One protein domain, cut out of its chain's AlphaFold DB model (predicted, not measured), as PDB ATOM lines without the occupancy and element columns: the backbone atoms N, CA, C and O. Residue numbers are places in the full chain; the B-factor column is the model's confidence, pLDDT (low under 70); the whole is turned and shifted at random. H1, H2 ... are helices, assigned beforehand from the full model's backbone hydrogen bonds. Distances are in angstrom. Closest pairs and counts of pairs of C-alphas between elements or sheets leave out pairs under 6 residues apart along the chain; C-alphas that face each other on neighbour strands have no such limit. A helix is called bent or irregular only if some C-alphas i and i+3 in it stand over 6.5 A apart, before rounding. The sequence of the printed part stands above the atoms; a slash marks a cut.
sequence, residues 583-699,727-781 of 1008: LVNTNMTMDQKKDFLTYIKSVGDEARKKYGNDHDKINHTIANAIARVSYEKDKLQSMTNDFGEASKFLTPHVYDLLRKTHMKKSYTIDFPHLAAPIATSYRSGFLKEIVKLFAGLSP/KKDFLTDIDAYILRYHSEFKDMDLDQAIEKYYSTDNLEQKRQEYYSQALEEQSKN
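What this domain is: This is residues 583 to 699 and 727 to 781 of the 1008 residues of an uncharacterized protein of Streptococcus salivarius (UniProt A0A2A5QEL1). This is a compact body of crossed helices: H3 and H6 cross in the middle, H2, H5 and H9 pack on H3, and H8 packs on H6. H10 packs on H8 as the last helix on that side, while H7 sits off at one end with the short H4. The printed part has 172 residues with ten named helices, H1 to H10 in chain order, and no named strand; the class is all helix. The whole is compact, with a radius of gyration of the C-alphas of 15.5 A, and spans 44 by 40 by 32 A.

How they stand to each other: Start at H1, residues 583 to 586, which touches no helix. H2, residues 590 to 611, touches H3, residues 615 to 631, at a steep tilt of 47 degrees, opposite ways; look at the closest C-alphas, Ala 607 and Ile 618, 5.2 A apart. H3 is the hub, touching four helices, and has a kink of 32 degrees near residue 625. After H4, residues 637 to 640, comes H5, residues 652 to 663, about perpendicular to H2 at 75 degrees; it touches H2 with residues 653 to 657 alone, closest at C-alphas Asp 595 and Val 654, 6.3 A. H6, residues 671 to 681, touches H3 at a steep tilt of 47 degrees, closest at C-alphas Ala 627 and Pro 672, 3.9 A. H6 is irregular, but only just: C-alphas 674 and 677 are 6.7 A apart. H7, residues 686 to 695, touches H4, closest at C-alphas Thr 640 and Lys 688, 5.1 A. H8, residues 727 to 741, touches H6, closest at C-alphas Leu 674 and Ala 736, 5.1 A. H9, residues 750 to 758, touches H2 at a shallow tilt of 30 degrees, where H2 uses residues 597 to 604 alone; C-alphas Ile 600 and Asp 751 are closest, 5.5 A. H10, residues 763 to 779, touches H8, closest at C-alphas Tyr 741 and Ala 774, 5.5 A. Every O i to N i+4 pair is within hydrogen-bond range in H2, H5, H7, H8 and H9, against 11 of 13 in H3 and H10 and 5 of 7 in H6; H1 and H4 are too short for such a pair.

Where its parts are: Find C-alpha 583 at (29.651, -22.824, -35.801), where H1 begins. H2 runs 31.2 A to C-alpha 611 at (51.600, -1.678, -28.120). H3 is 22.8 A long, H8 21.6 A, and H10 23.6 A, ending at C-alpha 779, (22.381, 7.764, -25.414).

The domain as a whole: The farthest C-alphas, Asp 591 and Pro 699, are 48.0 A apart. Residues 700 to 726 are not printed, and C-alphas 699 and 727 stand 30.6 A apart across that cut. The link from H4 to H5 is long. Mean pLDDT of the printed part is 86.1; 24 residues are under 70, among them 685 to 699.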
ATOM      1  N   LEU A 583      29.933 -22.210 -34.501       95.19
ATOM      2  CA  LEU A 583      29.651 -22.824 -35.801       95.19
ATOM      3  C   LEU A 583      28.204 -22.551 -36.224       95.19
ATOM      4  O   LEU A 583      27.973 -22.192 -37.375       95.19
ATOM      5  N   VAL A 584      27.253 -22.634 -35.287       89.94
ATOM      6  CA  VAL A 584      25.835 -22.310 -35.525       89.94
ATOM      7  C   VAL A 584      25.662 -20.838 -35.923       89.94
ATOM      8  O   VAL A 584      25.049 -20.535 -36.946       89.94
ATOM      9  N   ASN A 585      26.256 -19.921 -35.161       91.75
ATOM     10  CA  ASN A 585      26.081 -18.478 -35.325       91.75
ATOM     11  C   ASN A 585      26.788 -17.911 -36.571       91.75
ATOM     12  O   ASN A 585      26.335 -16.913 -37.129       91.75
ATOM     13  N   THR A 586      27.876 -18.536 -37.038       93.38
ATOM     14  CA  THR A 586      28.656 -18.065 -38.206       93.38
ATOM     15  C   THR A 586      28.427 -18.882 -39.485       93.38
ATOM     16  O   THR A 586      28.726 -18.403 -40.585       93.38
ATOM     17  N   ASN A 587      27.895 -20.101 -39.351       93.31
ATOM     18  CA  ASN A 587      27.862 -21.160 -40.365       93.31
ATOM     19  C   ASN A 587      29.251 -21.527 -40.935       93.31
ATOM     20  O   ASN A 587      29.410 -21.810 -42.125       93.31
ATOM     21  N   MET A 588      30.281 -21.491 -40.081       94.25
ATOM     22  CA  MET A 588      31.615 -22.022 -40.373       94.25
ATOM     23  C   MET A 588      31.709 -23.526 -40.080       94.25
ATOM     24  O   MET A 588      30.997 -24.067 -39.239       94.25
ATOM     25  N   THR A 589      32.658 -24.201 -40.731       94.81
ATOM     26  CA  THR A 589      33.124 -25.534 -40.293       94.81
ATOM     27  C   THR A 589      34.083 -25.424 -39.100       94.81
ATOM     28  O   THR A 589      34.644 -24.358 -38.844       94.81
ATOM     29  N   MET A 590      34.322 -26.534 -38.392       93.69
ATOM     30  CA  MET A 590      35.244 -26.580 -37.247       93.69
ATOM     31  C   MET A 590      36.665 -26.112 -37.613       93.69
ATOM     32  O   MET A 590      37.252 -25.307 -36.890       93.69
ATOM     33  N   ASP A 591      37.186 -26.541 -38.766       94.00
ATOM     34  CA  ASP A 591      38.504 -26.117 -39.256       94.00
ATOM     35  C   ASP A 591      38.525 -24.623 -39.603       94.00
ATOM     36  O   ASP A 591      39.465 -23.917 -39.255       94.00
ATOM     37  N   GLN A 592      37.448 -24.101 -40.203       96.62
ATOM     38  CA  GLN A 592      37.323 -22.670 -40.500       96.62
ATOM     39  C   GLN A 592      37.267 -21.812 -39.232       96.62
ATOM     40  O   GLN A 592      37.945 -20.788 -39.174       96.62
ATOM     41  N   LYS A 593      36.517 -22.237 -38.202       96.62
ATOM     42  CA  LYS A 593      36.530 -21.589 -36.880       96.62
ATOM     43  C   LYS A 593      37.944 -21.589 -36.302       96.62
ATOM     44  O   LYS A 593      38.413 -20.549 -35.847       96.62
ATOM     45  N   LYS A 594      38.635 -22.734 -36.342       96.00
ATOM     46  CA  LYS A 594      40.004 -22.874 -35.832       96.00
ATOM     47  C   LYS A 594      40.977 -21.942 -36.557       96.00
ATOM     48  O   LYS A 594      41.694 -21.202 -35.887       96.00
ATOM     49  N   ASP A 595      40.977 -21.935 -37.886       95.69
ATOM     50  CA  ASP A 595      41.843 -21.085 -38.708       95.69
ATOM     51  C   ASP A 595      41.570 -19.592 -38.466       95.69
ATOM     52  O   ASP A 595      42.500 -18.813 -38.251       95.69
ATOM     53  N   PHE A 596      40.293 -19.191 -38.439       97.62
ATOM     54  CA  PHE A 596      39.889 -17.806 -38.197       97.62
ATOM     55  C   PHE A 596      40.274 -17.321 -36.793       97.62
ATOM     56  O   PHE A 596      40.926 -16.283 -36.665       97.62
ATOM     57  N   LEU A 597      39.937 -18.082 -35.744       97.69
ATOM     58  CA  LEU A 597      40.270 -17.722 -34.364       97.69
ATOM     59  C   LEU A 597      41.786 -17.718 -34.128       97.69
ATOM     60  O   LEU A 597      42.301 -16.812 -33.475       97.69
ATOM     61  N   THR A 598      42.525 -18.669 -34.711       97.00
ATOM     62  CA  THR A 598      43.997 -18.692 -34.642       97.00
ATOM     63  C   THR A 598      44.602 -17.457 -35.309       97.00
ATOM     64  O   THR A 598      45.526 -16.856 -34.758       97.00
ATOM     65  N   TYR A 599      44.070 -17.033 -36.460       97.94
ATOM     66  CA  TYR A 599      44.528 -15.831 -37.156       97.94
ATOM     67  C   TYR A 599      44.317 -14.558 -36.331       97.94
ATOM     68  O   TYR A 599      45.281 -13.823 -36.102       97.94
ATOM     69  N   ILE A 600      43.091 -14.299 -35.862       97.69
ATOM     70  CA  ILE A 600      42.790 -13.053 -35.139       97.69
ATOM     71  C   ILE A 600      43.532 -12.983 -33.799       97.69
ATOM     72  O   ILE A 600      44.056 -11.921 -33.471       97.69
ATOM     73  N   LYS A 601      43.700 -14.115 -33.097       97.81
ATOM     74  CA  LYS A 601      44.531 -14.210 -31.885       97.81
ATOM     75  C   LYS A 601      46.009 -13.955 -32.171       97.81
ATOM     76  O   LYS A 601      46.637 -13.174 -31.470       97.81
ATOM     77  N   SER A 602      46.558 -14.525 -33.248       97.25
ATOM     78  CA  SER A 602      47.964 -14.295 -33.633       97.25
ATOM     79  C   SER A 602      48.239 -12.829 -33.996       97.25
ATOM     80  O   SER A 602      49.301 -12.293 -33.672       97.25
ATOM     81  N   VAL A 603      47.274 -12.159 -34.640       96.62
ATOM     82  CA  VAL A 603      47.320 -10.709 -34.895       96.62
ATOM     83  C   VAL A 603      47.204  -9.915 -33.590       96.62
ATOM     84  O   VAL A 603      47.978  -8.977 -33.390       96.62
ATOM     85  N   GLY A 604      46.288 -10.300 -32.697       95.94
ATOM     86  CA  GLY A 604      46.133  -9.709 -31.367       95.94
ATOM     87  C   GLY A 604      47.418  -9.796 -30.547       95.94
ATOM     88  O   GLY A 604      47.893  -8.784 -30.045       95.94
ATOM     89  N   ASP A 605      48.066 -10.957 -30.506       96.38
ATOM     90  CA  ASP A 605      49.321 -11.176 -29.781       96.38
ATOM     91  C   ASP A 605      50.496 -10.371 -30.344       96.38
ATOM     92  O   ASP A 605      51.330  -9.874 -29.585       96.38
ATOM     93  N   GLU A 606      50.584 -10.212 -31.668       95.12
ATOM     94  CA  GLU A 606      51.574  -9.325 -32.285       95.12
ATOM     95  C   GLU A 606      51.284  -7.846 -31.972       95.12
ATOM     96  O   GLU A 606      52.215  -7.080 -31.708       95.12
ATOM     97  N   ALA A 607      50.011  -7.448 -31.911       93.88
ATOM     98  CA  ALA A 607      49.611  -6.102 -31.513       93.88
ATOM     99  C   ALA A 607      49.885  -5.827 -30.020       93.88
ATOM    100  O   ALA A 607      50.502  -4.809 -29.708       93.88
ATOM    101  N   ARG A 608      49.540  -6.751 -29.112       96.12
ATOM    102  CA  ARG A 608      49.859  -6.703 -27.670       96.12
ATOM    103  C   ARG A 608      51.365  -6.561 -27.444       96.12
ATOM    104  O   ARG A 608      51.808  -5.647 -26.755       96.12
ATOM    105  N   LYS A 609      52.183  -7.384 -28.115       95.62
ATOM    106  CA  LYS A 609      53.660  -7.294 -28.059       95.62
ATOM    107  C   LYS A 609      54.201  -5.943 -28.540       95.62
ATOM    108  O   LYS A 609      55.248  -5.507 -28.070       95.62
ATOM    109  N   LYS A 610      53.516  -5.288 -29.482       94.44
ATOM    110  CA  LYS A 610      53.940  -4.017 -30.087       94.44
ATOM    111  C   LYS A 610      53.442  -2.777 -29.340       94.44
ATOM    112  O   LYS A 610      54.118  -1.749 -29.382       94.44
ATOM    113  N   TYR A 611      52.275  -2.843 -28.701       93.62
ATOM    114  CA  TYR A 611      51.600  -1.678 -28.120       93.62
ATOM    115  C   TYR A 611      51.319  -1.785 -26.611       93.62
ATOM    116  O   TYR A 611      50.858  -0.809 -26.023       93.62
ATOM    117  N   GLY A 612      51.628  -2.913 -25.967       93.75
ATOM    118  CA  GLY A 612      51.342  -3.143 -24.550       93.75
ATOM    119  C   GLY A 612      49.843  -3.320 -24.311       93.75
ATOM    120  O   GLY A 612      49.212  -4.112 -25.002       93.75
ATOM    121  N   ASN A 613      49.279  -2.551 -23.377       90.12
ATOM    122  CA  ASN A 613      47.855  -2.592 -23.003       90.12
ATOM    123  C   ASN A 613      47.031  -1.488 -23.707       90.12
ATOM    124  O   ASN A 613      46.042  -0.992 -23.174       90.12
ATOM    125  N   ASP A 614      47.477  -1.025 -24.876       93.50
ATOM    126  CA  ASP A 614      46.779  -0.005 -25.664       93.50
ATOM    127  C   ASP A 614      45.665  -0.663 -26.500       93.50
ATOM    128  O   ASP A 614      45.852  -0.974 -27.681       93.50
ATOM    129  N   HIS A 615      44.525  -0.920 -25.849       92.88
ATOM    130  CA  HIS A 615      43.366  -1.610 -26.430       92.88
ATOM    131  C   HIS A 615      42.899  -0.978 -27.750       92.88
ATOM    132  O   HIS A 615      42.648  -1.699 -28.714       92.88
ATOM    133  N   ASP A 616      42.887   0.356 -27.855       92.19
ATOM    134  CA  ASP A 616      42.554   1.064 -29.098       92.19
ATOM    135  C   ASP A 616      43.474   0.643 -30.257       92.19
ATOM    136  O   ASP A 616      43.006   0.335 -31.355       92.19
ATOM    137  N   LYS A 617      44.798   0.598 -30.040       93.25
ATOM    138  CA  LYS A 617      45.749   0.165 -31.079       93.25
ATOM    139  C   LYS A 617      45.678  -1.331 -31.371       93.25
ATOM    140  O   LYS A 617      45.894  -1.717 -32.525       93.25
ATOM    141  N   ILE A 618      45.396  -2.165 -30.370       94.94
ATOM    142  CA  ILE A 618      45.205  -3.612 -30.545       94.94
ATOM    143  C   ILE A 618      43.975  -3.862 -31.418       94.94
ATOM    144  O   ILE A 618      44.094  -4.443 -32.499       94.94
ATOM    145  N   ASN A 619      42.828  -3.313 -31.024       96.50
ATOM    146  CA  ASN A 619      41.553  -3.488 -31.709       96.50
ATOM    147  C   ASN A 619      41.575  -2.885 -33.115       96.50
ATOM    148  O   ASN A 619      41.114  -3.528 -34.058       96.50
ATOM    149  N   HIS A 620      42.211  -1.725 -33.308       95.06
ATOM    150  CA  HIS A 620      42.437  -1.167 -34.644       95.06
ATOM    151  C   HIS A 620      43.302  -2.084 -35.524       95.06
ATOM    152  O   HIS A 620      43.054  -2.199 -36.724       95.06
ATOM    153  N   THR A 621      44.305  -2.762 -34.955       95.56
ATOM    154  CA  THR A 621      45.175  -3.683 -35.705       95.56
ATOM    155  C   THR A 621      44.422  -4.952 -36.110       95.56
ATOM    156  O   THR A 621      44.477  -5.333 -37.280       95.56
ATOM    157  N   ILE A 622      43.666  -5.560 -35.188       96.88
ATOM    158  CA  ILE A 622      42.828  -6.741 -35.460       96.88
ATOM    159  C   ILE A 622      41.752  -6.399 -36.504       96.88
ATOM    160  O   ILE A 622      41.628  -7.093 -37.513       96.88
ATOM    161  N   ALA A 623      41.031  -5.288 -36.325       96.81
ATOM    162  CA  ALA A 623      39.970  -4.865 -37.238       96.81
ATOM    163  C   ALA A 623      40.499  -4.597 -38.659       96.81
ATOM    164  O   ALA A 623      39.952  -5.114 -39.635       96.81
ATOM    165  N   ASN A 624      41.617  -3.870 -38.797       95.31
ATOM    166  CA  ASN A 624      42.263  -3.687 -40.100       95.31
ATOM    167  C   ASN A 624      42.683  -5.023 -40.722       95.31
ATOM    168  O   ASN A 624      42.471  -5.215 -41.916       95.31
ATOM    169  N   ALA A 625      43.255  -5.948 -39.946       95.75
ATOM    170  CA  ALA A 625      43.733  -7.235 -40.453       95.75
ATOM    171  C   ALA A 625      42.607  -8.145 -40.982       95.75
ATOM    172  O   ALA A 625      42.853  -8.951 -41.883       95.75
ATOM    173  N   ILE A 626      41.383  -8.004 -40.460       97.12
ATOM    174  CA  ILE A 626      40.184  -8.697 -40.954       97.12
ATOM    175  C   ILE A 626      39.614  -7.960 -42.181       97.12
ATOM    176  O   ILE A 626      39.476  -8.549 -43.255       97.12
ATOM    177  N   ALA A 627      39.342  -6.655 -42.061       95.50
ATOM    178  CA  ALA A 627      38.717  -5.848 -43.114       95.50
ATOM    179  C   ALA A 627      39.574  -5.726 -44.389       95.50
ATOM    180  O   ALA A 627      39.040  -5.648 -45.501       95.50
ATOM    181  N   ARG A 628      40.907  -5.766 -44.252       93.69
ATOM    182  CA  ARG A 628      41.873  -5.687 -45.358       93.69
ATOM    183  C   ARG A 628      41.543  -6.644 -46.505       93.69
ATOM    184  O   ARG A 628      41.638  -6.239 -47.660       93.69
ATOM    185  N   VAL A 629      41.174  -7.893 -46.205       92.25
ATOM    186  CA  VAL A 629      41.027  -8.964 -47.213       92.25
ATOM    187  C   VAL A 629      40.072  -8.573 -48.345       92.25
ATOM    188  O   VAL A 629      40.360  -8.861 -49.509       92.25
ATOM    189  N   SER A 630      38.993  -7.862 -48.014       91.31
ATOM    190  CA  SER A 630      38.018  -7.352 -48.983       91.31
ATOM    191  C   SER A 630      38.273  -5.896 -49.382       91.31
ATOM    192  O   SER A 630      38.069  -5.535 -50.541       91.31
ATOM    193  N   TYR A 631      38.740  -5.054 -48.451       88.62
ATOM    194  CA  TYR A 631      38.720  -3.596 -48.613       88.62
ATOM    195  C   TYR A 631      40.084  -2.919 -48.835       88.62
ATOM    196  O   TYR A 631      40.107  -1.711 -49.066       88.62
ATOM    197  N   GLU A 632      41.221  -3.635 -48.873       83.19
ATOM    198  CA  GLU A 632      42.550  -3.010 -49.090       83.19
ATOM    199  C   GLU A 632      42.635  -2.196 -50.399       83.19
ATOM    200  O   GLU A 632      43.390  -1.227 -50.490       83.19
ATOM    201  N   LYS A 633      41.864  -2.605 -51.420       78.25
ATOM    202  CA  LYS A 633      41.792  -1.971 -52.750       78.25
ATOM    203  C   LYS A 633      40.579  -1.053 -52.897       78.25
ATOM    204  O   LYS A 633      40.446  -0.402 -53.937       78.25
ATOM    205  N   ASP A 634      39.705  -0.994 -51.891       79.50
ATOM    206  CA  ASP A 634      38.572  -0.083 -51.907       79.50
ATOM    207  C   ASP A 634      39.038   1.353 -51.647       79.50
ATOM    208  O   ASP A 634      39.807   1.650 -50.728       79.50
ATOM    209  N   LYS A 635      38.582   2.266 -52.502       65.75
ATOM    210  CA  LYS A 635      39.070   3.647 -52.531       65.75
ATOM    211  C   LYS A 635      38.403   4.563 -51.508       65.75
ATOM    212  O   LYS A 635      38.918   5.656 -51.307       65.75
ATOM    213  N   LEU A 636      37.283   4.162 -50.906       68.12
ATOM    214  CA  LEU A 636      36.636   4.900 -49.820       68.12
ATOM    215  C   LEU A 636      37.161   4.399 -48.473       68.12
ATOM    216  O   LEU A 636      37.648   5.196 -47.676       68.12
ATOM    217  N   GLN A 637      37.182   3.083 -48.265       78.19
ATOM    218  CA  GLN A 637      37.663   2.477 -47.023       78.19
ATOM    219  C   GLN A 637      39.151   2.766 -46.775       78.19
ATOM    220  O   GLN A 637      39.545   3.044 -45.647       78.19
ATOM    221  N   SER A 638      39.991   2.812 -47.816       74.94
ATOM    222  CA  SER A 638      41.405   3.212 -47.674       74.94
ATOM    223  C   SER A 638      41.616   4.694 -47.311       74.94
ATOM    224  O   SER A 638      42.719   5.061 -46.896       74.94
ATOM    225  N   MET A 639      40.587   5.550 -47.415       68.00
ATOM    226  CA  MET A 639      40.638   6.944 -46.949       68.00
ATOM    227  C   MET A 639      40.378   7.087 -45.441       68.00
ATOM    228  O   MET A 639      40.761   8.111 -44.875       68.00
ATOM    229  N   THR A 640      39.778   6.088 -44.783       72.06
ATOM    230  CA  THR A 640      39.503   6.094 -43.331       72.06
ATOM    231  C   THR A 640      40.331   5.058 -42.566       72.06
ATOM    232  O   THR A 640      40.873   5.391 -41.513       72.06
ATOM    233  N   ASN A 641      40.517   3.852 -43.107       82.06
ATOM    234  CA  ASN A 641      41.167   2.718 -42.438       82.06
ATOM    235  C   ASN A 641      42.661   2.597 -42.764       82.06
ATOM    236  O   ASN A 641      43.079   2.810 -43.906       82.06
ATOM    237  N   ASP A 642      43.475   2.214 -41.781       83.25
ATOM    238  CA  ASP A 642      44.913   1.943 -41.930       83.25
ATOM    239  C   ASP A 642      45.213   0.449 -42.115       83.25
ATOM    240  O   ASP A 642      45.869  -0.189 -41.297       83.25
ATOM    241  N   PHE A 643      44.808  -0.096 -43.266       83.31
ATOM    242  CA  PHE A 643      45.002  -1.511 -43.619       83.31
ATOM    243  C   PHE A 643      46.458  -2.027 -43.588       83.31
ATOM    244  O   PHE A 643      46.663  -3.238 -43.662       83.31
ATOM    245  N   GLY A 644      47.459  -1.141 -43.495       76.62
ATOM    246  CA  GLY A 644      48.862  -1.479 -43.233       76.62
ATOM    247  C   GLY A 644      49.523  -2.353 -44.304       76.62
ATOM    248  O   GLY A 644      49.293  -2.180 -45.504       76.62
ATOM    249  N   GLU A 645      50.328  -3.315 -43.855       81.19
ATOM    250  CA  GLU A 645      50.768  -4.483 -44.630       81.19
ATOM    251  C   GLU A 645      49.941  -5.712 -44.216       81.19
ATOM    252  O   GLU A 645      49.248  -5.687 -43.197       81.19
ATOM    253  N   ALA A 646      49.959  -6.779 -45.016       83.69
ATOM    254  CA  ALA A 646      49.287  -8.020 -44.639       83.69
ATOM    255  C   ALA A 646      50.009  -8.681 -43.453       83.69
ATOM    256  O   ALA A 646      51.239  -8.739 -43.425       83.69
ATOM    257  N   SER A 647      49.251  -9.207 -42.488       86.31
ATOM    258  CA  SER A 647      49.820 -10.001 -41.397       86.31
ATOM    259  C   SER A 647      50.524 -11.241 -41.951       86.31
ATOM    260  O   SER A 647      49.970 -11.944 -42.794       86.31
ATOM    261  N   LYS A 648      51.705 -11.571 -41.417       87.38
ATOM    262  CA  LYS A 648      52.431 -12.818 -41.733       87.38
ATOM    263  C   LYS A 648      51.642 -14.090 -41.385       87.38
ATOM    264  O   LYS A 648      51.960 -15.160 -41.889       87.38
ATOM    265  N   PHE A 649      50.620 -13.968 -40.535       89.75
ATOM    266  CA  PHE A 649      49.711 -15.052 -40.158       89.75
ATOM    267  C   PHE A 649      48.517 -15.207 -41.118       89.75
ATOM    268  O   PHE A 649      47.729 -16.138 -40.961       89.75
ATOM    269  N   LEU A 650      48.359 -14.321 -42.111       92.50
ATOM    270  CA  LEU A 650      47.300 -14.403 -43.120       92.50
ATOM    271  C   LEU A 650      47.641 -15.485 -44.153       92.50
ATOM    272  O   LEU A 650      48.182 -15.209 -45.224       92.50
ATOM    273  N   THR A 651      47.344 -16.739 -43.815       93.94
ATOM    274  CA  THR A 651      47.551 -17.877 -44.720       93.94
ATOM    275  C   THR A 651      46.605 -17.807 -45.929       93.94
ATOM    276  O   THR A 651      45.543 -17.179 -45.848       93.94
ATOM    277  N   PRO A 652      46.914 -18.493 -47.050       93.25
ATOM    278  CA  PRO A 652      45.996 -18.587 -48.188       93.25
ATOM    279  C   PRO A 652      44.608 -19.134 -47.816       93.25
ATOM    280  O   PRO A 652      43.608 -18.680 -48.369       93.25
ATOM    281  N   HIS A 653      44.538 -20.053 -46.844       91.31
ATOM    282  CA  HIS A 653      43.282 -20.611 -46.332       91.31
ATOM    283  C   HIS A 653      42.449 -19.566 -45.580       91.31
ATOM    284  O   HIS A 653      41.262 -19.414 -45.865       91.31
ATOM    285  N   VAL A 654      43.069 -18.786 -44.688       95.38
ATOM    286  CA  VAL A 654      42.390 -17.702 -43.954       95.38
ATOM    287  C   VAL A 654      41.967 -16.571 -44.899       95.38
ATOM    288  O   VAL A 654      40.862 -16.044 -44.773       95.38
ATOM    289  N   TYR A 655      42.806 -16.220 -45.879       95.56
ATOM    290  CA  TYR A 655      42.474 -15.229 -46.906       95.56
ATOM    291  C   TYR A 655      41.238 -15.647 -47.715       95.56
ATOM    292  O   TYR A 655      40.304 -14.862 -47.887       95.56
ATOM    293  N   ASP A 656      41.202 -16.895 -48.187       95.75
ATOM    294  CA  ASP A 656      40.059 -17.436 -48.918       95.75
ATOM    295  C   ASP A 656      38.812 -17.580 -48.026       95.75
ATOM    296  O   ASP A 656      37.712 -17.279 -48.485       95.75
ATOM    297  N   LEU A 657      38.957 -17.934 -46.744       96.62
ATOM    298  CA  LEU A 657      37.853 -17.953 -45.777       96.62
ATOM    299  C   LEU A 657      37.231 -16.563 -45.586       96.62
ATOM    300  O   LEU A 657      36.028 -16.411 -45.781       96.62
ATOM    301  N   LEU A 658      38.034 -15.541 -45.278       96.88
ATOM    302  CA  LEU A 658      37.555 -14.165 -45.097       96.88
ATOM    303  C   LEU A 658      36.928 -13.601 -46.383       96.88
ATOM    304  O   LEU A 658      35.883 -12.948 -46.357       96.88
ATOM    305  N   ARG A 659      37.501 -13.928 -47.546       95.69
ATOM    306  CA  ARG A 659      36.901 -13.601 -48.844       95.69
ATOM    307  C   ARG A 659      35.580 -14.348 -49.077       95.69
ATOM    308  O   ARG A 659      34.655 -13.786 -49.662       95.69
ATOM    309  N   LYS A 660      35.460 -15.599 -48.627       94.75
ATOM    310  CA  LYS A 660      34.230 -16.402 -48.717       94.75
ATOM    311  C   LYS A 660      33.131 -15.885 -47.788       94.75
ATOM    312  O   LYS A 660      32.002 -15.804 -48.260       94.75
ATOM    313  N   THR A 661      33.428 -15.478 -46.552       94.88
ATOM    314  CA  THR A 661      32.440 -14.838 -45.654       94.88
ATOM    315  C   THR A 661      31.937 -13.512 -46.231       94.88
ATOM    316  O   THR A 661      30.752 -13.192 -46.144       94.88
ATOM    317  N   HIS A 662      32.808 -12.780 -46.934       92.88
ATOM    318  CA  HIS A 662      32.409 -11.569 -47.647       92.88
ATOM    319  C   HIS A 662      31.522 -11.847 -48.874       92.88
ATOM    320  O   HIS A 662      30.483 -11.223 -49.068       92.88
ATOM    321  N   MET A 663      31.878 -12.823 -49.712       89.94
ATOM    322  CA  MET A 663      31.202 -13.019 -51.003       89.94
ATOM    323  C   MET A 663      30.036 -14.021 -50.999       89.94
ATOM    324  O   MET A 663      29.181 -13.953 -51.885       89.94
ATOM    325  N   LYS A 664      30.000 -14.996 -50.081       88.62
ATOM    326  CA  LYS A 664      29.032 -16.105 -50.119       88.62
ATOM    327  C   LYS A 664      27.936 -15.955 -49.069       88.62
ATOM    328  O   LYS A 664      28.197 -16.021 -47.875       88.62
ATOM    329  N   LYS A 665      26.684 -15.954 -49.537       82.69
ATOM    330  CA  LYS A 665      25.457 -16.008 -48.715       82.69
ATOM    331  C   LYS A 665      25.290 -17.279 -47.869       82.69
ATOM    332  O   LYS A 665      24.303 -17.399 -47.157       82.69
ATOM    333  N   SER A 666      26.202 -18.246 -47.986       84.38
ATOM    334  CA  SER A 666      26.224 -19.433 -47.130       84.38
ATOM    335  C   SER A 666      26.697 -19.120 -45.711       84.38
ATOM    336  O   SER A 666      26.347 -19.863 -44.808       84.38
ATOM    337  N   TYR A 667      27.485 -18.061 -45.509       91.31
ATOM    338  CA  TYR A 667      27.905 -17.622 -44.176       91.31
ATOM    339  C   TYR A 667      26.896 -16.631 -43.604       91.31
ATOM    340  O   TYR A 667      26.361 -15.797 -44.339       91.31
ATOM    341  N   THR A 668      26.663 -16.708 -42.295       86.38
ATOM    342  CA  THR A 668      25.717 -15.827 -41.594       86.38
ATOM    343  C   THR A 668      26.260 -14.404 -41.440       86.38
ATOM    344  O   THR A 668      25.478 -13.457 -41.441       86.38
ATOM    345  N   ILE A 669      27.588 -14.261 -41.345       92.81
ATOM    346  CA  ILE A 669      28.298 -13.025 -40.987       92.81
ATOM    347  C   ILE A 669      29.367 -12.685 -42.029       92.81
ATOM    348  O   ILE A 669      30.097 -13.561 -42.504       92.81
ATOM    349  N   ASP A 670      29.505 -11.398 -42.342       94.94
ATOM    350  CA  ASP A 670      30.570 -10.853 -43.182       94.94
ATOM    351  C   ASP A 670      31.699 -10.259 -42.330       94.94
ATOM    352  O   ASP A 670      31.719  -9.068 -42.036       94.94
ATOM    353  N   PHE A 671      32.666 -11.084 -41.921       97.12
ATOM    354  CA  PHE A 671      33.751 -10.623 -41.046       97.12
ATOM    355  C   PHE A 671      34.554  -9.422 -41.594       97.12
ATOM    356  O   PHE A 671      34.812  -8.494 -40.822       97.12
ATOM    357  N   PRO A 672      34.933  -9.353 -42.889       96.56
ATOM    358  CA  PRO A 672      35.553  -8.147 -43.438       96.56
ATOM    359  C   PRO A 672      34.671  -6.896 -43.378       96.56
ATOM    360  O   PRO A 672      35.203  -5.813 -43.136       96.56
ATOM    361  N   HIS A 673      33.357  -7.017 -43.596       94.69
ATOM    362  CA  HIS A 673      32.421  -5.896 -43.470       94.69
ATOM    363  C   HIS A 673      32.226  -5.483 -42.003       94.69
ATOM    364  O   HIS A 673      32.371  -4.302 -41.716       94.69
ATOM    365  N   LEU A 674      32.066  -6.430 -41.068       96.81
ATOM    366  CA  LEU A 674      32.007  -6.191 -39.613       96.81
ATOM    367  C   LEU A 674      33.184  -5.353 -39.111       96.81
ATOM    368  O   LEU A 674      33.037  -4.423 -38.320       96.81
ATOM    369  N   ALA A 675      34.382  -5.700 -39.577       96.56
ATOM    370  CA  ALA A 675      35.612  -5.099 -39.097       96.56
ATOM    371  C   ALA A 675      35.908  -3.718 -39.716       96.56
ATOM    372  O   ALA A 675      36.698  -2.965 -39.152       96.56
ATOM    373  N   ALA A 676      35.287  -3.348 -40.842       94.38
ATOM    374  CA  ALA A 676      35.521  -2.067 -41.515       94.38
ATOM    375  C   ALA A 676      35.045  -0.817 -40.726       94.38
ATOM    376  O   ALA A 676      35.848   0.114 -40.581       94.38
ATOM    377  N   PRO A 677      33.809  -0.745 -40.181       93.94
ATOM    378  CA  PRO A 677      33.370   0.375 -39.346       93.94
ATOM    379  C   PRO A 677      34.087   0.381 -37.987       93.94
ATOM    380  O   PRO A 677      34.472   1.451 -37.512       93.94
ATOM    381  N   ILE A 678      34.370  -0.797 -37.411       95.50
ATOM    382  CA  ILE A 678      35.173  -0.934 -36.187       95.50
ATOM    383  C   ILE A 678      36.573  -0.342 -36.407       95.50
ATOM    384  O   ILE A 678      36.986   0.536 -35.650       95.50
ATOM    385  N   ALA A 679      37.274  -0.723 -37.481       93.12
ATOM    386  CA  ALA A 679      38.568  -0.138 -37.835       93.12
ATOM    387  C   ALA A 679      38.479   1.385 -38.038       93.12
ATOM    388  O   ALA A 679      39.364   2.113 -37.596       93.12
ATOM    389  N   THR A 680      37.393   1.887 -38.641       88.25
ATOM    390  CA  THR A 680      37.217   3.330 -38.865       88.25
ATOM    391  C   THR A 680      37.040   4.105 -37.558       88.25
ATOM    392  O   THR A 680      37.491   5.250 -37.498       88.25
ATOM    393  N   SER A 681      36.433   3.518 -36.523       90.81
ATOM    394  CA  SER A 681      36.231   4.197 -35.232       90.81
ATOM    395  C   SER A 681      37.541   4.506 -34.496       90.81
ATOM    396  O   SER A 681      37.718   5.605 -33.979       90.81
ATOM    397  N   TYR A 682      38.517   3.597 -34.535       90.31
ATOM    398  CA  TYR A 682      39.819   3.810 -33.901       90.31
ATOM    399  C   TYR A 682      40.705   4.797 -34.673       90.31
ATOM    400  O   TYR A 682      40.586   4.951 -35.886       90.31
ATOM    401  N   ARG A 683      41.648   5.456 -33.986       80.38
ATOM    402  CA  ARG A 683      42.531   6.468 -34.598       80.38
ATOM    403  C   ARG A 683      43.442   5.901 -35.693       80.38
ATOM    404  O   ARG A 683      44.308   5.064 -35.435       80.38
ATOM    405  N   SER A 684      43.331   6.493 -36.877       77.62
ATOM    406  CA  SER A 684      44.210   6.314 -38.034       77.62
ATOM    407  C   SER A 684      45.290   7.405 -38.110       77.62
ATOM    408  O   SER A 684      45.387   8.312 -37.281       77.62
ATOM    409  N   GLY A 685      46.129   7.343 -39.142       61.41
ATOM    410  CA  GLY A 685      47.116   8.357 -39.470       61.41
ATOM    411  C   GLY A 685      46.479   9.727 -39.722       61.41
ATOM    412  O   GLY A 685      45.396   9.843 -40.291       61.41
ATOM    413  N   PHE A 686      47.202  10.786 -39.351       48.38
ATOM    414  CA  PHE A 686      46.738  12.182 -39.295       48.38
ATOM    415  C   PHE A 686      45.868  12.664 -40.476       48.38
ATOM    416  O   PHE A 686      44.882  13.367 -40.268       48.38
ATOM    417  N   LEU A 687      46.206  12.299 -41.719       43.66
ATOM    418  CA  LEU A 687      45.422  12.705 -42.895       43.66
ATOM    419  C   LEU A 687      44.052  12.013 -42.971       43.66
ATOM    420  O   LEU A 687      43.098  12.630 -43.438       43.66
ATOM    421  N   LYS A 688      43.945  10.767 -42.502       64.69
ATOM    422  CA  LYS A 688      42.690  10.007 -42.465       64.69
ATOM    423  C   LYS A 688      41.784  10.502 -41.351       64.69
ATOM    424  O   LYS A 688      40.603  10.684 -41.595       64.69
ATOM    425  N   GLU A 689      42.331  10.858 -40.191       61.19
ATOM    426  CA  GLU A 689      41.561  11.488 -39.103       61.19
ATOM    427  C   GLU A 689      40.909  12.808 -39.537       61.19
ATOM    428  O   GLU A 689      39.759  13.079 -39.198       61.19
ATOM    429  N   ILE A 690      41.596  13.601 -40.370       44.69
ATOM    430  CA  ILE A 690      40.997  14.786 -41.001       44.69
ATOM    431  C   ILE A 690      39.826  14.383 -41.914       44.69
ATOM    432  O   ILE A 690      38.769  15.010 -41.853       44.69
ATOM    433  N   VAL A 691      39.985  13.345 -42.745       50.81
ATOM    434  CA  VAL A 691      38.900  12.838 -43.607       50.81
ATOM    435  C   VAL A 691      37.719  12.336 -42.775       50.81
ATOM    436  O   VAL A 691      36.593  12.721 -43.078       50.81
ATOM    437  N   LYS A 692      37.957  11.550 -41.717       65.69
ATOM    438  CA  LYS A 692      36.919  11.033 -40.815       65.69
ATOM    439  C   LYS A 692      36.130  12.163 -40.160       65.69
ATOM    440  O   LYS A 692      34.908  12.197 -40.273       65.69
ATOM    441  N   LEU A 693      36.835  13.132 -39.565       50.41
ATOM    442  CA  LEU A 693      36.231  14.311 -38.944       50.41
ATOM    443  C   LEU A 693      35.309  15.048 -39.921       50.41
ATOM    444  O   LEU A 693      34.191  15.393 -39.555       50.41
ATOM    445  N   PHE A 694      35.750  15.264 -41.168       47.97
ATOM    446  CA  PHE A 694      34.922  15.900 -42.197       47.97
ATOM    447  C   PHE A 694      33.751  15.023 -42.656       47.97
ATOM    448  O   PHE A 694      32.647  15.535 -42.819       47.97
ATOM    449  N   ALA A 695      33.965  13.724 -42.855       57.91
ATOM    450  CA  ALA A 695      32.937  12.778 -43.282       57.91
ATOM    451  C   ALA A 695      31.796  12.659 -42.254       57.91
ATOM    452  O   ALA A 695      30.630  12.563 -42.644       57.91
ATOM    453  N   GLY A 696      32.128  12.739 -40.962       56.44
ATOM    454  CA  GLY A 696      31.183  12.725 -39.848       56.44
ATOM    455  C   GLY A 696      30.514  14.066 -39.516       56.44
ATOM    456  O   GLY A 696      29.670  14.099 -38.622       56.44
ATOM    457  N   LEU A 697      30.848  15.176 -40.197       50.31
ATOM    458  CA  LEU A 697      30.204  16.473 -39.932       50.31
ATOM    459  C   LEU A 697      28.725  16.458 -40.322       50.31
ATOM    460  O   LEU A 697      28.375  16.191 -41.472       50.31
ATOM    461  N   SER A 698      27.881  16.852 -39.373       53.75
ATOM    462  CA  SER A 698      26.424  16.889 -39.460       53.75
ATOM    463  C   SER A 698      25.861  18.073 -38.655       53.75
ATOM    464  O   SER A 698      26.467  18.483 -37.660       53.75
ATOM    465  N   PRO A 699      24.683  18.633 -39.006       45.34
ATOM    466  CA  PRO A 699      24.018  19.646 -38.177       45.34
ATOM    467  C   PRO A 699      23.786  19.197 -36.724       45.34
ATOM    468  O   PRO A 699      23.768  20.026 -35.817       45.34
ATOM    469  N   LYS A 727      20.367  -9.380 -45.864       63.50
ATOM    470  CA  LYS A 727      20.223 -10.012 -44.534       63.50
ATOM    471  C   LYS A 727      21.568 -10.173 -43.816       63.50
ATOM    472  O   LYS A 727      21.638  -9.971 -42.607       63.50
ATOM    473  N   LYS A 728      22.600 -10.596 -44.547       80.75
ATOM    474  CA  LYS A 728      23.913 -10.909 -43.979       80.75
ATOM    475  C   LYS A 728      24.578  -9.620 -43.504       80.75
ATOM    476  O   LYS A 728      25.023  -9.551 -42.363       80.75
ATOM    477  N   ASP A 729      24.556  -8.593 -44.346       76.81
ATOM    478  CA  ASP A 729      25.161  -7.291 -44.055       76.81
ATOM    479  C   ASP A 729      24.414  -6.601 -42.894       76.81
ATOM    480  O   ASP A 729      25.037  -6.210 -41.916       76.81
ATOM    481  N   PHE A 730      23.074  -6.639 -42.878       71.38
ATOM    482  CA  PHE A 730      22.246  -6.133 -41.769       71.38
ATOM    483  C   PHE A 730      22.559  -6.771 -40.400       71.38
ATOM    484  O   PHE A 730      22.620  -6.067 -39.391       71.38
ATOM    485  N   LEU A 731      22.746  -8.096 -40.340       73.12
ATOM    486  CA  LEU A 731      23.168  -8.766 -39.101       73.12
ATOM    487  C   LEU A 731      24.595  -8.357 -38.713       73.12
ATOM    488  O   LEU A 731      24.876  -8.103 -37.546       73.12
ATOM    489  N   THR A 732      25.473  -8.250 -39.707       89.62
ATOM    490  CA  THR A 732      26.881  -7.881 -39.540       89.62
ATOM    491  C   THR A 732      27.043  -6.447 -39.007       89.62
ATOM    492  O   THR A 732      27.880  -6.210 -38.139       89.62
ATOM    493  N   ASP A 733      26.222  -5.504 -39.473       85.62
ATOM    494  CA  ASP A 733      26.175  -4.109 -39.013       85.62
ATOM    495  C   ASP A 733      25.782  -3.984 -37.536       85.62
ATOM    496  O   ASP A 733      26.373  -3.210 -36.777       85.62
ATOM    497  N   ILE A 734      24.767  -4.753 -37.127       81.75
ATOM    498  CA  ILE A 734      24.299  -4.820 -35.741       81.75
ATOM    499  C   ILE A 734      25.400  -5.399 -34.846       81.75
ATOM    500  O   ILE A 734      25.721  -4.802 -33.816       81.75
ATOM    501  N   ASP A 735      26.028  -6.497 -35.269       93.56
ATOM    502  CA  ASP A 735      27.125  -7.148 -34.543       93.56
ATOM    503  C   ASP A 735      28.328  -6.209 -34.393       93.56
ATOM    504  O   ASP A 735      28.910  -6.106 -33.311       93.56
ATOM    505  N   ALA A 736      28.660  -5.450 -35.442       96.25
ATOM    506  CA  ALA A 736      29.719  -4.450 -35.393       96.25
ATOM    507  C   ALA A 736      29.436  -3.349 -34.356       96.25
ATOM    508  O   ALA A 736      30.344  -2.940 -33.627       96.25
ATOM    509  N   TYR A 737      28.191  -2.863 -34.277       92.94
ATOM    510  CA  TYR A 737      27.796  -1.844 -33.300       92.94
ATOM    511  C   TYR A 737      27.850  -2.382 -31.863       92.94
ATOM    512  O   TYR A 737      28.389  -1.712 -30.984       92.94
ATOM    513  N   ILE A 738      27.361  -3.607 -31.630       93.06
ATOM    514  CA  ILE A 738      27.430  -4.273 -30.319       93.06
ATOM    515  C   ILE A 738      28.888  -4.406 -29.865       93.06
ATOM    516  O   ILE A 738      29.240  -3.911 -28.796       93.06
ATOM    517  N   LEU A 739      29.751  -4.991 -30.703       97.00
ATOM    518  CA  LEU A 739      31.167  -5.214 -30.386       97.00
ATOM    519  C   LEU A 739      31.948  -3.915 -30.117       97.00
ATOM    520  O   LEU A 739      32.961  -3.953 -29.422       97.00
ATOM    521  N   ARG A 740      31.506  -2.770 -30.656       95.06
ATOM    522  CA  ARG A 740      32.147  -1.465 -30.421       95.06
ATOM    523  C   ARG A 740      31.622  -0.733 -29.182       95.06
ATOM    524  O   ARG A 740      32.402  -0.012 -28.563       95.06
ATOM    525  N   TYR A 741      30.336  -0.856 -28.846       93.12
ATOM    526  CA  TYR A 741      29.675   0.070 -27.911       93.12
ATOM    527  C   TYR A 741      29.018  -0.566 -26.681       93.12
ATOM    528  O   TYR A 741      28.713   0.176 -25.747       93.12
ATOM    529  N   HIS A 742      28.802  -1.884 -26.659       95.12
ATOM    530  CA  HIS A 742      28.154  -2.592 -25.547       95.12
ATOM    531  C   HIS A 742      29.136  -2.916 -24.414       95.12
ATOM    532  O   HIS A 742      30.255  -3.360 -24.673       95.12
ATOM    533  N   SER A 743      28.725  -2.721 -23.160       93.19
ATOM    534  CA  SER A 743      29.559  -2.917 -21.964       93.19
ATOM    535  C   SER A 743      30.148  -4.316 -21.810       93.19
ATOM    536  O   SER A 743      31.241  -4.444 -21.266       93.19
ATOM    537  N   GLU A 744      29.492  -5.362 -22.317       94.50
ATOM    538  CA  GLU A 744      30.010  -6.728 -22.218       94.50
ATOM    539  C   GLU A 744      31.205  -6.996 -23.160       94.50
ATOM    540  O   GLU A 744      31.953  -7.954 -22.934       94.50
ATOM    541  N   PHE A 745      31.410  -6.160 -24.190       96.06
ATOM    542  CA  PHE A 745      32.377  -6.409 -25.271       96.06
ATOM    543  C   PHE A 745      33.360  -5.257 -25.540       96.06
ATOM    544  O   PHE A 745      34.501  -5.520 -25.913       96.06
ATOM    545  N   LYS A 746      32.956  -3.993 -25.346       92.19
ATOM    546  CA  LYS A 746      33.729  -2.798 -25.753       92.19
ATOM    547  C   LYS A 746      35.097  -2.657 -25.069       92.19
ATOM    548  O   LYS A 746      36.008  -2.075 -25.652       92.19
ATOM    549  N   ASP A 747      35.217  -3.189 -23.853       92.25
ATOM    550  CA  ASP A 747      36.417  -3.128 -23.012       92.25
ATOM    551  C   ASP A 747      37.312  -4.382 -23.166       92.25
ATOM    552  O   ASP A 747      38.305  -4.537 -22.455       92.25
ATOM    553  N   MET A 748      36.977  -5.288 -24.096       95.06
ATOM    554  CA  MET A 748      37.785  -6.461 -24.452       95.06
ATOM    555  C   MET A 748      38.672  -6.194 -25.676       95.06
ATOM    556  O   MET A 748      38.383  -5.338 -26.520       95.06
ATOM    557  N   ASP A 749      39.731  -6.992 -25.831       96.69
ATOM    558  CA  ASP A 749      40.423  -7.058 -27.117       96.69
ATOM    559  C   ASP A 749      39.508  -7.726 -28.166       96.69
ATOM    560  O   ASP A 749      38.779  -8.676 -27.876       96.69
ATOM    561  N   LEU A 750      39.534  -7.239 -29.407       97.62
ATOM    562  CA  LEU A 750      38.545  -7.577 -30.436       97.62
ATOM    563  C   LEU A 750      38.558  -9.061 -30.841       97.62
ATOM    564  O   LEU A 750      37.524  -9.595 -31.230       97.62
ATOM    565  N   ASP A 751      39.701  -9.743 -30.740       97.56
ATOM    566  CA  ASP A 751      39.806 -11.194 -30.940       97.56
ATOM    567  C   ASP A 751      39.034 -11.975 -29.866       97.56
ATOM    568  O   ASP A 751      38.314 -12.921 -30.191       97.56
ATOM    569  N   GLN A 752      39.126 -11.538 -28.607       97.75
ATOM    570  CA  GLN A 752      38.384 -12.099 -27.474       97.75
ATOM    571  C   GLN A 752      36.893 -11.752 -27.560       97.75
ATOM    572  O   GLN A 752      36.049 -12.623 -27.359       97.75
ATOM    573  N   ALA A 753      36.565 -10.506 -27.913       97.81
ATOM    574  CA  ALA A 753      35.188 -10.043 -28.072       97.81
ATOM    575  C   ALA A 753      34.450 -10.829 -29.170       97.81
ATOM    576  O   ALA A 753      33.348 -11.318 -28.935       97.81
ATOM    577  N   ILE A 754      35.080 -11.024 -30.337       98.19
ATOM    578  CA  ILE A 754      34.539 -11.832 -31.444       98.19
ATOM    579  C   ILE A 754      34.349 -13.294 -31.023       98.19
ATOM    580  O   ILE A 754      33.303 -13.878 -31.305       98.19
ATOM    581  N   GLU A 755      35.336 -13.901 -30.351       97.62
ATOM    582  CA  GLU A 755      35.227 -15.287 -29.886       97.62
ATOM    583  C   GLU A 755      34.093 -15.460 -28.870       97.62
ATOM    584  O   GLU A 755      33.269 -16.362 -29.034       97.62
ATOM    585  N   LYS A 756      34.010 -14.578 -27.867       97.75
ATOM    586  CA  LYS A 756      32.964 -14.594 -26.838       97.75
ATOM    587  C   LYS A 756      31.580 -14.375 -27.445       97.75
ATOM    588  O   LYS A 756      30.684 -15.188 -27.233       97.75
ATOM    589  N   TYR A 757      31.416 -13.310 -28.230       97.81
ATOM    590  CA  TYR A 757      30.139 -12.926 -28.824       97.81
ATOM    591  C   TYR A 757      29.560 -14.054 -29.685       97.81
ATOM    592  O   TYR A 757      28.459 -14.533 -29.420       97.81
ATOM    593  N   TYR A 758      30.334 -14.579 -30.640       97.44
ATOM    594  CA  TYR A 758      29.846 -15.659 -31.502       97.44
ATOM    595  C   TYR A 758      29.750 -17.022 -30.812       97.44
ATOM    596  O   TYR A 758      28.998 -17.862 -31.295       97.44
ATOM    597  N   SER A 759      30.414 -17.242 -29.674       96.38
ATOM    598  CA  SER A 759      30.216 -18.453 -28.858       96.38
ATOM    599  C   SER A 759      28.998 -18.373 -27.922       96.38
ATOM    600  O   SER A 759      28.803 -19.273 -27.114       96.38
ATOM    601  N   THR A 760      28.175 -17.324 -28.019       90.81
ATOM    602  CA  THR A 760      26.963 -17.169 -27.201       90.81
ATOM    603  C   THR A 760      25.821 -18.060 -27.704       90.81
ATOM    604  O   THR A 760      25.427 -17.986 -28.872       90.81
ATOM    605  N   ASP A 761      25.234 -18.853 -26.808       86.38
ATOM    606  CA  ASP A 761      24.021 -19.627 -27.088       86.38
ATOM    607  C   ASP A 761      22.835 -18.729 -27.448       86.38
ATOM    608  O   ASP A 761      22.610 -17.683 -26.832       86.38
ATOM    609  N   ASN A 762      22.053 -19.155 -28.445       80.88
ATOM    610  CA  ASN A 762      20.886 -18.428 -28.954       80.88
ATOM    611  C   ASN A 762      21.174 -16.952 -29.299       80.88
ATOM    612  O   ASN A 762      20.320 -16.081 -29.112       80.88
ATOM    613  N   LEU A 763      22.362 -16.660 -29.848       83.25
ATOM    614  CA  LEU A 763      22.784 -15.302 -30.212       83.25
ATOM    615  C   LEU A 763      21.771 -14.567 -31.105       83.25
ATOM    616  O   LEU A 763      21.597 -13.361 -30.963       83.25
ATOM    617  N   GLU A 764      21.056 -15.279 -31.981       70.81
ATOM    618  CA  GLU A 764      19.981 -14.717 -32.815       70.81
ATOM    619  C   GLU A 764      18.905 -13.988 -31.977       70.81
ATOM    620  O   GLU A 764      18.398 -12.950 -32.398       70.81
ATOM    621  N   GLN A 765      18.609 -14.469 -30.763       66.12
ATOM    622  CA  GLN A 765      17.704 -13.810 -29.812       66.12
ATOM    623  C   GLN A 765      18.420 -12.681 -29.050       66.12
ATOM    624  O   GLN A 765      17.977 -11.529 -29.092       66.12
ATOM    625  N   LYS A 766      19.565 -12.980 -28.417       77.69
ATOM    626  CA  LYS A 766      20.320 -12.020 -27.581       77.69
ATOM    627  C   LYS A 766      20.856 -10.805 -28.339       77.69
ATOM    628  O   LYS A 766      21.017  -9.735 -27.762       77.69
ATOM    629  N   ARG A 767      21.089 -10.919 -29.649       82.38
ATOM    630  CA  ARG A 767      21.543  -9.818 -30.515       82.38
ATOM    631  C   ARG A 767      20.663  -8.568 -30.404       82.38
ATOM    632  O   ARG A 767      21.191  -7.463 -30.444       82.38
ATOM    633  N   GLN A 768      19.343  -8.720 -30.268       63.91
ATOM    634  CA  GLN A 768      18.441  -7.566 -30.146       63.91
ATOM    635  C   GLN A 768      18.562  -6.880 -28.780       63.91
ATOM    636  O   GLN A 768      18.596  -5.652 -28.717       63.91
ATOM    637  N   GLU A 769      18.690  -7.669 -27.713       74.75
ATOM    638  CA  GLU A 769      18.924  -7.187 -26.351       74.75
ATOM    639  C   GLU A 769      20.244  -6.404 -26.272       74.75
ATOM    640  O   GLU A 769      20.243  -5.221 -25.933       74.75
ATOM    641  N   TYR A 770      21.349  -7.019 -26.707       84.25
ATOM    642  CA  TYR A 770      22.667  -6.387 -26.747       84.25
ATOM    643  C   TYR A 770      22.696  -5.113 -27.600       84.25
ATOM    644  O   TYR A 770      23.330  -4.129 -27.221       84.25
ATOM    645  N   TYR A 771      21.995  -5.081 -28.738       80.19
ATOM    646  CA  TYR A 771      21.918  -3.872 -29.561       80.19
ATOM    647  C   TYR A 771      21.119  -2.747 -28.883       80.19
ATOM    648  O   TYR A 771      21.496  -1.579 -28.987       80.19
ATOM    649  N   SER A 772      20.039  -3.082 -28.167       68.75
ATOM    650  CA  SER A 772      19.249  -2.106 -27.405       68.75
ATOM    651  C   SER A 772      20.050  -1.528 -26.237       68.75
ATOM    652  O   SER A 772      20.162  -0.309 -26.118       68.75
ATOM    653  N   GLN A 773      20.704  -2.390 -25.455       83.00
ATOM    654  CA  GLN A 773      21.596  -1.998 -24.360       83.00
ATOM    655  C   GLN A 773      22.760  -1.127 -24.871       83.00
ATOM    656  O   GLN A 773      23.057  -0.085 -24.293       83.00
ATOM    657  N   ALA A 774      23.363  -1.466 -26.019       85.12
ATOM    658  CA  ALA A 774      24.417  -0.653 -26.633       85.12
ATOM    659  C   ALA A 774      23.926   0.745 -27.055       85.12
ATOM    660  O   ALA A 774      24.676   1.719 -26.975       85.12
ATOM    661  N   LEU A 775      22.679   0.871 -27.526       77.56
ATOM    662  CA  LEU A 775      22.071   2.168 -27.836       77.56
ATOM    663  C   LEU A 775      21.777   2.987 -26.570       77.56
ATOM    664  O   LEU A 775      21.969   4.201 -26.593       77.56
ATOM    665  N   GLU A 776      21.356   2.345 -25.477       79.12
ATOM    666  CA  GLU A 776      21.144   2.981 -24.167       79.12
ATOM    667  C   GLU A 776      22.443   3.499 -23.556       79.12
ATOM    668  O   GLU A 776      22.526   4.663 -23.167       79.12
ATOM    669  N   GLU A 777      23.500   2.687 -23.559       86.06
ATOM    670  CA  GLU A 777      24.814   3.093 -23.057       86.06
ATOM    671  C   GLU A 777      25.378   4.322 -23.790       86.06
ATOM    672  O   GLU A 777      26.044   5.166 -23.181       86.06
ATOM    673  N   GLN A 778      25.110   4.460 -25.095       82.62
ATOM    674  CA  GLN A 778      25.568   5.619 -25.868       82.62
ATOM    675  C   GLN A 778      24.646   6.843 -25.774       82.62
ATOM    676  O   GLN A 778      25.111   7.956 -26.040       82.62
ATOM    677  N   SER A 779      23.384   6.690 -25.355       72.62
ATOM    678  CA  SER A 779      22.381   7.764 -25.414       72.62
ATOM    679  C   SER A 779      22.606   8.911 -24.423       72.62
ATOM    680  O   SER A 779      22.077  10.010 -24.629       72.62
ATOM    681  N   LYS A 780      23.383   8.668 -23.354       63.31
ATOM    682  CA  LYS A 780      23.874   9.664 -22.378       63.31
ATOM    683  C   LYS A 780      22.770  10.627 -21.906       63.31
ATOM    684  O   LYS A 780      22.892  11.845 -22.035       63.31
ATOM    685  N   ASN A 781      21.708  10.050 -21.333       55.72
ATOM    686  CA  ASN A 781      20.477  10.698 -20.836       55.72
ATOM    687  C   ASN A 781      19.419  11.065 -21.901       55.72
ATOM    688  O   ASN A 781      18.449  11.754 -21.586       55.72
TER     689      ASN A 781